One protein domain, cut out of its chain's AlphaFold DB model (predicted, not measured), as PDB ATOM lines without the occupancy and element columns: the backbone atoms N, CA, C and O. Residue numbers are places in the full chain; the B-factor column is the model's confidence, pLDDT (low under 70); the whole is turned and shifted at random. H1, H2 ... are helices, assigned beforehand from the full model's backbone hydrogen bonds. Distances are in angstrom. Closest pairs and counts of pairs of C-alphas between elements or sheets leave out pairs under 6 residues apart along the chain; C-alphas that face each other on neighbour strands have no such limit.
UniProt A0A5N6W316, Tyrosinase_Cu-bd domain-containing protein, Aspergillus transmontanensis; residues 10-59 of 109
ATOM      1  N   GLY A  10     -19.018   8.569  44.579       89.19
ATOM      2  CA  GLY A  10     -20.170   8.785  45.449       89.19
ATOM      3  C   GLY A  10     -20.877   7.491  45.879       89.19
ATOM      4  O   GLY A  10     -20.394   6.374  45.682       89.19
ATOM      5  N   ALA A  11     -22.063   7.635  46.474       92.94
ATOM      6  CA  ALA A  11     -22.851   6.484  46.924       92.94
ATOM      7  C   ALA A  11     -23.400   5.641  45.755       92.94
ATOM      8  O   ALA A  11     -23.468   4.420  45.872       92.94
ATOM      9  N   HIS A  12     -23.759   6.276  44.631       95.06
ATOM     10  CA  HIS A  12     -24.269   5.590  43.438       95.06
ATOM     11  C   HIS A  12     -23.174   4.756  42.762       95.06
ATOM     12  O   HIS A  12     -23.268   3.531  42.710       95.06
ATOM     13  N   GLY A  13     -22.084   5.391  42.323       93.69
ATOM     14  CA  GLY A  13     -20.969   4.688  41.694       93.69
ATOM     15  C   GLY A  13     -20.306   3.697  42.648       93.69
ATOM     16  O   GLY A  13     -20.094   2.549  42.269       93.69
ATOM     17  N   GLY A  14     -20.046   4.083  43.900       94.19
ATOM     18  CA  GLY A  14     -19.451   3.186  44.894       94.19
ATOM     19  C   GLY A  14     -20.306   1.943  45.170       94.19
ATOM     20  O   GLY A  14     -19.768   0.839  45.242       94.19
ATOM     21  N   GLY A  15     -21.633   2.096  45.254       95.62
ATOM     22  CA  GLY A  15     -22.564   0.978  45.428       95.62
ATOM     23  C   GLY A  15     -22.490  -0.028  44.278       95.62
ATOM     24  O   GLY A  15     -22.229  -1.207  44.526       95.62
ATOM     25  N   HIS A  16     -22.605   0.449  43.037       97.50
ATOM     26  CA  HIS A  16     -22.410  -0.355  41.821       97.50
ATOM     27  C   HIS A  16     -21.070  -1.105  41.806       97.50
ATOM     28  O   HIS A  16     -21.024  -2.325  41.641       97.50
ATOM     29  N   HIS A  17     -19.963  -0.400  42.056       95.25
ATOM     30  CA  HIS A  17     -18.625  -0.990  41.971       95.25
ATOM     31  C   HIS A  17     -18.324  -1.983  43.094       95.25
ATOM     32  O   HIS A  17     -17.529  -2.900  42.876       95.25
ATOM     33  N   SER A  18     -18.953  -1.826  44.264       95.81
ATOM     34  CA  SER A  18     -18.743  -2.710  45.416       95.81
ATOM     35  C   SER A  18     -19.295  -4.126  45.216       95.81
ATOM     36  O   SER A  18     -18.773  -5.063  45.818       95.81
ATOM     37  N   ILE A  19     -20.317  -4.288  44.368       96.94
ATOM     38  CA  ILE A  19     -20.917  -5.592  44.044       96.94
ATOM     39  C   ILE A  19     -20.117  -6.303  42.942       96.94
ATOM     40  O   ILE A  19     -19.862  -7.503  43.045       96.94
ATOM     41  N   GLY A  20     -19.656  -5.567  41.925       94.62
ATOM     42  CA  GLY A  20     -18.918  -6.144  40.796       94.62
ATOM     43  C   GLY A  20     -19.820  -6.748  39.715       94.62
ATOM     44  O   GLY A  20     -21.032  -6.569  39.728       94.62
ATOM     45  N   GLY A  21     -19.223  -7.455  38.750       96.06
ATOM     46  CA  GLY A  21     -19.975  -8.123  37.679       96.06
ATOM     47  C   GLY A  21     -20.803  -7.147  36.839       96.06
ATOM     48  O   GLY A  21     -20.309  -6.084  36.458       96.06
ATOM     49  N   ASP A  22     -22.062  -7.498  36.575       97.62
ATOM     50  CA  ASP A  22     -22.969  -6.676  35.767       97.62
ATOM     51  C   ASP A  22     -23.242  -5.307  36.414       97.62
ATOM     52  O   ASP A  22     -23.392  -4.320  35.693       97.62
ATOM     53  N   MET A  23     -23.183  -5.197  37.751       97.44
ATOM     54  CA  MET A  23     -23.345  -3.922  38.468       97.44
ATOM     55  C   MET A  23     -22.261  -2.888  38.134       97.44
ATOM     56  O   MET A  23     -22.493  -1.697  38.299       97.44
ATOM     57  N   GLN A  24     -21.092  -3.286  37.621       95.62
ATOM     58  CA  GLN A  24     -20.059  -2.331  37.185       95.62
ATOM     59  C   GLN A  24     -20.317  -1.749  35.791       95.62
ATOM     60  O   GLN A  24     -19.658  -0.789  35.389       95.62
ATOM     61  N   ASN A  25     -21.253  -2.315  35.032       95.94
ATOM     62  CA  ASN A  25     -21.553  -1.856  33.689       95.94
ATOM     63  C   ASN A  25     -22.779  -0.937  33.697       95.94
ATOM     64  O   ASN A  25     -23.895  -1.359  33.995       95.94
ATOM     65  N   LEU A  26     -22.574   0.316  33.286       92.25
ATOM     66  CA  LEU A  26     -23.605   1.356  33.253       92.25
ATOM     67  C   LEU A  26     -24.906   0.919  32.555       92.25
ATOM     68  O   LEU A  26     -25.984   1.285  33.008       92.25
ATOM     69  N   PHE A  27     -24.815   0.135  31.478       95.19
ATOM     70  CA  PHE A  27     -25.968  -0.210  30.642       95.19
ATOM     71  C   PHE A  27     -26.670  -1.499  31.060       95.19
ATOM     72  O   PHE A  27     -27.874  -1.622  30.859       95.19
ATOM     73  N   ILE A  28     -25.929  -2.467  31.604       97.31
ATOM     74  CA  ILE A  28     -26.480  -3.785  31.955       97.31
ATOM     75  C   ILE A  28     -26.580  -4.019  33.462       97.31
ATOM     76  O   ILE A  28     -27.056  -5.074  33.861       97.31
ATOM     77  N   SER A  29     -26.211  -3.047  34.301       98.19
ATOM     78  CA  SER A  29     -26.397  -3.147  35.756       98.19
ATOM     79  C   SER A  29     -27.817  -3.545  36.190       98.19
ATOM     80  O   SER A  29     -27.906  -4.320  37.138       98.19
ATOM     81  N   PRO A  30     -28.921  -3.174  35.495       97.81
ATOM     82  CA  PRO A  30     -30.257  -3.672  35.841       97.81
ATOM     83  C   PRO A  30     -30.455  -5.191  35.718       97.81
ATOM     84  O   PRO A  30     -31.464  -5.704  36.196       97.81
ATOM     85  N   GLN A  31     -29.528  -5.912  35.078       97.44
ATOM     86  CA  GLN A  31     -29.573  -7.371  34.959       97.44
ATOM     87  C   GLN A  31     -29.175  -8.080  36.262       97.44
ATOM     88  O   GLN A  31     -29.532  -9.245  36.450       97.44
ATOM     89  N   ASP A  32     -28.483  -7.388  37.171       98.19
ATOM     90  CA  ASP A  32     -28.183  -7.897  38.505       98.19
ATOM     91  C   ASP A  32     -29.364  -7.610  39.461       98.19
ATOM     92  O   ASP A  32     -29.799  -6.458  39.579       98.19
ATOM     93  N   PRO A  33     -29.889  -8.610  40.197       97.62
ATOM     94  CA  PRO A  33     -30.981  -8.407  41.154       97.62
ATOM     95  C   PRO A  33     -30.704  -7.339  42.223       97.62
ATOM     96  O   PRO A  33     -31.644  -6.753  42.770       97.62
ATOM     97  N   MET A  34     -29.433  -7.063  42.528       98.25
ATOM     98  CA  MET A  34     -29.040  -6.036  43.491       98.25
ATOM     99  C   MET A  34     -29.309  -4.611  43.002       98.25
ATOM    100  O   MET A  34     -29.386  -3.703  43.834       98.25
ATOM    101  N   PHE A  35     -29.508  -4.400  41.697       98.56
ATOM    102  CA  PHE A  35     -29.773  -3.085  41.116       98.56
ATOM    103  C   PHE A  35     -30.956  -2.381  41.779       98.56
ATOM    104  O   PHE A  35     -30.849  -1.221  42.175       98.56
ATOM    105  N   MET A  36     -32.070  -3.097  41.959       98.19
ATOM    106  CA  MET A  36     -33.292  -2.508  42.512       98.19
ATOM    107  C   MET A  36     -33.127  -2.135  43.988       98.19
ATOM    108  O   MET A  36     -33.612  -1.091  44.414       98.19
ATOM    109  N   LEU A  37     -32.394  -2.936  44.769       98.25
ATOM    110  CA  LEU A  37     -32.089  -2.603  46.166       98.25
ATOM    111  C   LEU A  37     -31.135  -1.408  46.267       98.25
ATOM    112  O   LEU A  37     -31.321  -0.542  47.121       98.25
ATOM    113  N   HIS A  38     -30.139  -1.341  45.381       98.19
ATOM    114  CA  HIS A  38     -29.225  -0.209  45.295       98.19
ATOM    115  C   HIS A  38     -29.979   1.090  44.968       98.19
ATOM    116  O   HIS A  38     -29.892   2.055  45.728       98.19
ATOM    117  N   HIS A  39     -30.781   1.100  43.899       98.44
ATOM    118  CA  HIS A  39     -31.537   2.283  43.475       98.44
ATOM    119  C   HIS A  39     -32.675   2.658  44.427       98.44
ATOM    120  O   HIS A  39     -32.934   3.845  44.599       98.44
ATOM    121  N   ALA A  40     -33.274   1.707  45.152       98.31
ATOM    122  CA  ALA A  40     -34.202   2.034  46.237       98.31
ATOM    123  C   ALA A  40     -33.521   2.828  47.368       98.31
ATOM    124  O   ALA A  40     -34.140   3.706  47.969       98.31
ATOM    125  N   MET A  41     -32.243   2.562  47.664       98.25
ATOM    126  CA  MET A  41     -31.491   3.365  48.632       98.25
ATOM    127  C   MET A  41     -31.116   4.743  48.067       98.25
ATOM    128  O   MET A  41     -31.126   5.721  48.815       98.25
ATOM    129  N   ILE A  42     -30.821   4.844  46.766       98.19
ATOM    130  CA  ILE A  42     -30.603   6.137  46.096       98.19
ATOM    131  C   ILE A  42     -31.866   7.001  46.174       98.19
ATOM    132  O   ILE A  42     -31.787   8.138  46.641       98.19
ATOM    133  N   ASP A  43     -33.027   6.444  45.824       98.44
ATOM    134  CA  ASP A  43     -34.316   7.135  45.922       98.44
ATOM    135  C   ASP A  43     -34.645   7.527  47.369       98.44
ATOM    136  O   ASP A  43     -35.039   8.660  47.639       98.44
ATOM    137  N   ARG A  44     -34.360   6.657  48.349       97.88
ATOM    138  CA  ARG A  44     -34.503   6.991  49.776       97.88
ATOM    139  C   ARG A  44     -33.658   8.193  50.186       97.88
ATOM    140  O   ARG A  44     -34.159   9.080  50.877       97.88
ATOM    141  N   ILE A  45     -32.381   8.228  49.803       97.69
ATOM    142  CA  ILE A  45     -31.488   9.352  50.126       97.69
ATOM    143  C   ILE A  45     -31.998  10.636  49.463       97.69
ATOM    144  O   ILE A  45     -32.032  11.684  50.113       97.69
ATOM    145  N   TRP A  46     -32.440  10.557  48.206       97.56
ATOM    146  CA  TRP A  46     -33.025  11.690  47.495       97.56
ATOM    147  C   TRP A  46     -34.308  12.190  48.171       97.56
ATOM    148  O   TRP A  46     -34.428  13.382  48.458       97.56
ATOM    149  N   GLY A  47     -35.210  11.285  48.551       96.62
ATOM    150  CA  GLY A  47     -36.432  11.603  49.284       96.62
ATOM    151  C   GLY A  47     -36.160  12.252  50.646       96.62
ATOM    152  O   GLY A  47     -36.818  13.233  50.998       96.62
ATOM    153  N   ILE A  48     -35.160  11.771  51.396       97.75
ATOM    154  CA  ILE A  48     -34.705  12.412  52.644       97.75
ATOM    155  C   ILE A  48     -34.202  13.831  52.356       97.75
ATOM    156  O   ILE A  48     -34.558  14.768  53.071       97.75
ATOM    157  N   TRP A  49     -33.395  14.013  51.308       97.69
ATOM    158  CA  TRP A  49     -32.881  15.327  50.926       97.69
ATOM    159  C   TRP A  49     -34.002  16.300  50.540       97.69
ATOM    160  O   TRP A  49     -33.976  17.445  50.999       97.69
ATOM    161  N   GLN A  50     -35.004  15.860  49.769       98.06
ATOM    162  CA  GLN A  50     -36.159  16.682  49.392       98.06
ATOM    163  C   GLN A  50     -36.985  17.103  50.616       98.06
ATOM    164  O   GLN A  50     -37.421  18.250  50.700       98.06
ATOM    165  N   GLN A  51     -37.177  16.201  51.586       96.88
ATOM    166  CA  GLN A  51     -37.990  16.460  52.780       96.88
ATOM    167  C   GLN A  51     -37.386  17.486  53.747       96.88
ATOM    168  O   GLN A  51     -38.118  18.071  54.540       96.88
ATOM    169  N   GLN A  52     -36.078  17.734  53.686       98.38
ATOM    170  CA  GLN A  52     -35.422  18.723  54.549       98.38
ATOM    171  C   GLN A  52     -35.795  20.175  54.210       98.38
ATOM    172  O   GLN A  52     -35.707  21.034  55.082       98.38
ATOM    173  N   ASP A  53     -36.181  20.460  52.963       98.44
ATOM    174  CA  ASP A  53     -36.639  21.787  52.529       98.44
ATOM    175  C   ASP A  53     -37.560  21.662  51.297       98.44
ATOM    176  O   ASP A  53     -37.163  21.996  50.176       98.44
ATOM    177  N   PRO A  54     -38.786  21.128  51.470       97.25
ATOM    178  CA  PRO A  54     -39.673  20.829  50.349       97.25
ATOM    179  C   PRO A  54     -39.963  22.018  49.419       97.25
ATOM    180  O   PRO A  54     -39.944  21.793  48.206       97.25
ATOM    181  N   PRO A  55     -40.181  23.260  49.915       98.12
ATOM    182  CA  PRO A  55     -40.435  24.415  49.051       98.12
ATOM    183  C   PRO A  55     -39.340  24.667  48.012       98.12
ATOM    184  O   PRO A  55     -39.656  25.052  46.891       98.12
ATOM    185  N   ASN A  56     -38.073  24.424  48.363       98.06
ATOM    186  CA  ASN A  56     -36.947  24.665  47.461       98.06
ATOM    187  C   ASN A  56     -36.437  23.393  46.777       98.06
ATOM    188  O   ASN A  56     -35.825  23.485  45.719       98.06
ATOM    189  N   ARG A  57     -36.649  22.209  47.368       98.31
ATOM    190  CA  ARG A  57     -36.007  20.960  46.922       98.31
ATOM    191  C   ARG A  57     -36.918  20.007  46.175       98.31
ATOM    192  O   ARG A  57     -36.410  19.191  45.411       98.31
ATOM    193  N   ARG A  58     -38.242  20.084  46.359       97.31
ATOM    194  CA  ARG A  58     -39.167  19.123  45.739       97.31
ATOM    195  C   ARG A  58     -39.011  19.089  44.221       97.31
ATOM    196  O   ARG A  58     -38.903  18.011  43.662       97.31
ATOM    197  N   ASN A  59     -38.925  20.261  43.600       97.88
ATOM    198  CA  ASN A  59     -38.837  20.421  42.148       97.88
ATOM    199  C   ASN A  59     -37.492  21.015  41.696       97.88
ATOM    200  O   ASN A  59     -37.407  21.615  40.628       97.88
TER     201      ASN A  59
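What this domain is: This is residues 10 to 59 of the 109 residues of the protein "Tyrosinase_Cu-bd domain-containing protein" of Aspergillus transmontanensis (UniProt A0A5N6W316). A long helix, H3, makes the axis of a rod, and the shorter H1 packs side by side with the first part of H3, running opposite ways. The short H2 and the link of residues 25 to 33 lie at one end of the rod, and the small H4 is at the other end, where residues 51 to 56 stick out. The printed part has 50 residues with four named helices, in the order H1, H2, H3, H4, and no named strand; its class is all helix. The whole is loose, with a radius of gyration of the C-alphas of 13.1 A, and spans 40 by 17 by 15 A.

How they stand to each other: H1, residues 10 to 19, and H2, residues 21 to 24, touch only at the corner by their tight link, the closest C-alphas being those of His 16 and Met 23, 5.0 A apart. H1 touches H3, residues 34 to 51, which meets it with residues 35 to 42 alone; the closest C-alphas, of Gly 15 and His 38, are 6.8 A apart. H1 and H3 stand at a shallow tilt of 16 degrees, opposite ways. H2 and H3 are close but not clearly touching, with C-alphas 23 and 35 at 7.0 A. H3, with residues 49 to 51 alone, and H4, residues 54 to 57, only just touch, only at the corner by their link, with 3 pairs of C-alphas within 8 A; the closest are those of Gln 50 and Arg 57, 4.9 A apart. H4 is apart from H1 and H2. Every O i to N i+4 pair is within hydrogen-bond range in H3 and 5 of 6 are in H1, while H2 and H4 are too short for such a pair.

Where its parts are: H1 begins at C-alpha 10, (-20.170, 8.785, 45.449), and is 14.5 A long from first to last C-alpha. H2 has four residues, Gly 21 to Gln 24. H3 runs 25.9 A from C-alpha 34, (-29.040, -6.036, 43.491), to C-alpha 51. H4 ends at C-alpha 57, (-36.007, 20.960, 46.922).

The domain as a whole: The two C-alphas farthest apart, of Gly 21 and Pro 55, are 40.1 A apart. The printed part has no cut and no long link; the nine residues between H2 and H3 are a short link. Mean pLDDT of the printed part is 96.9, and no printed residue is under 70.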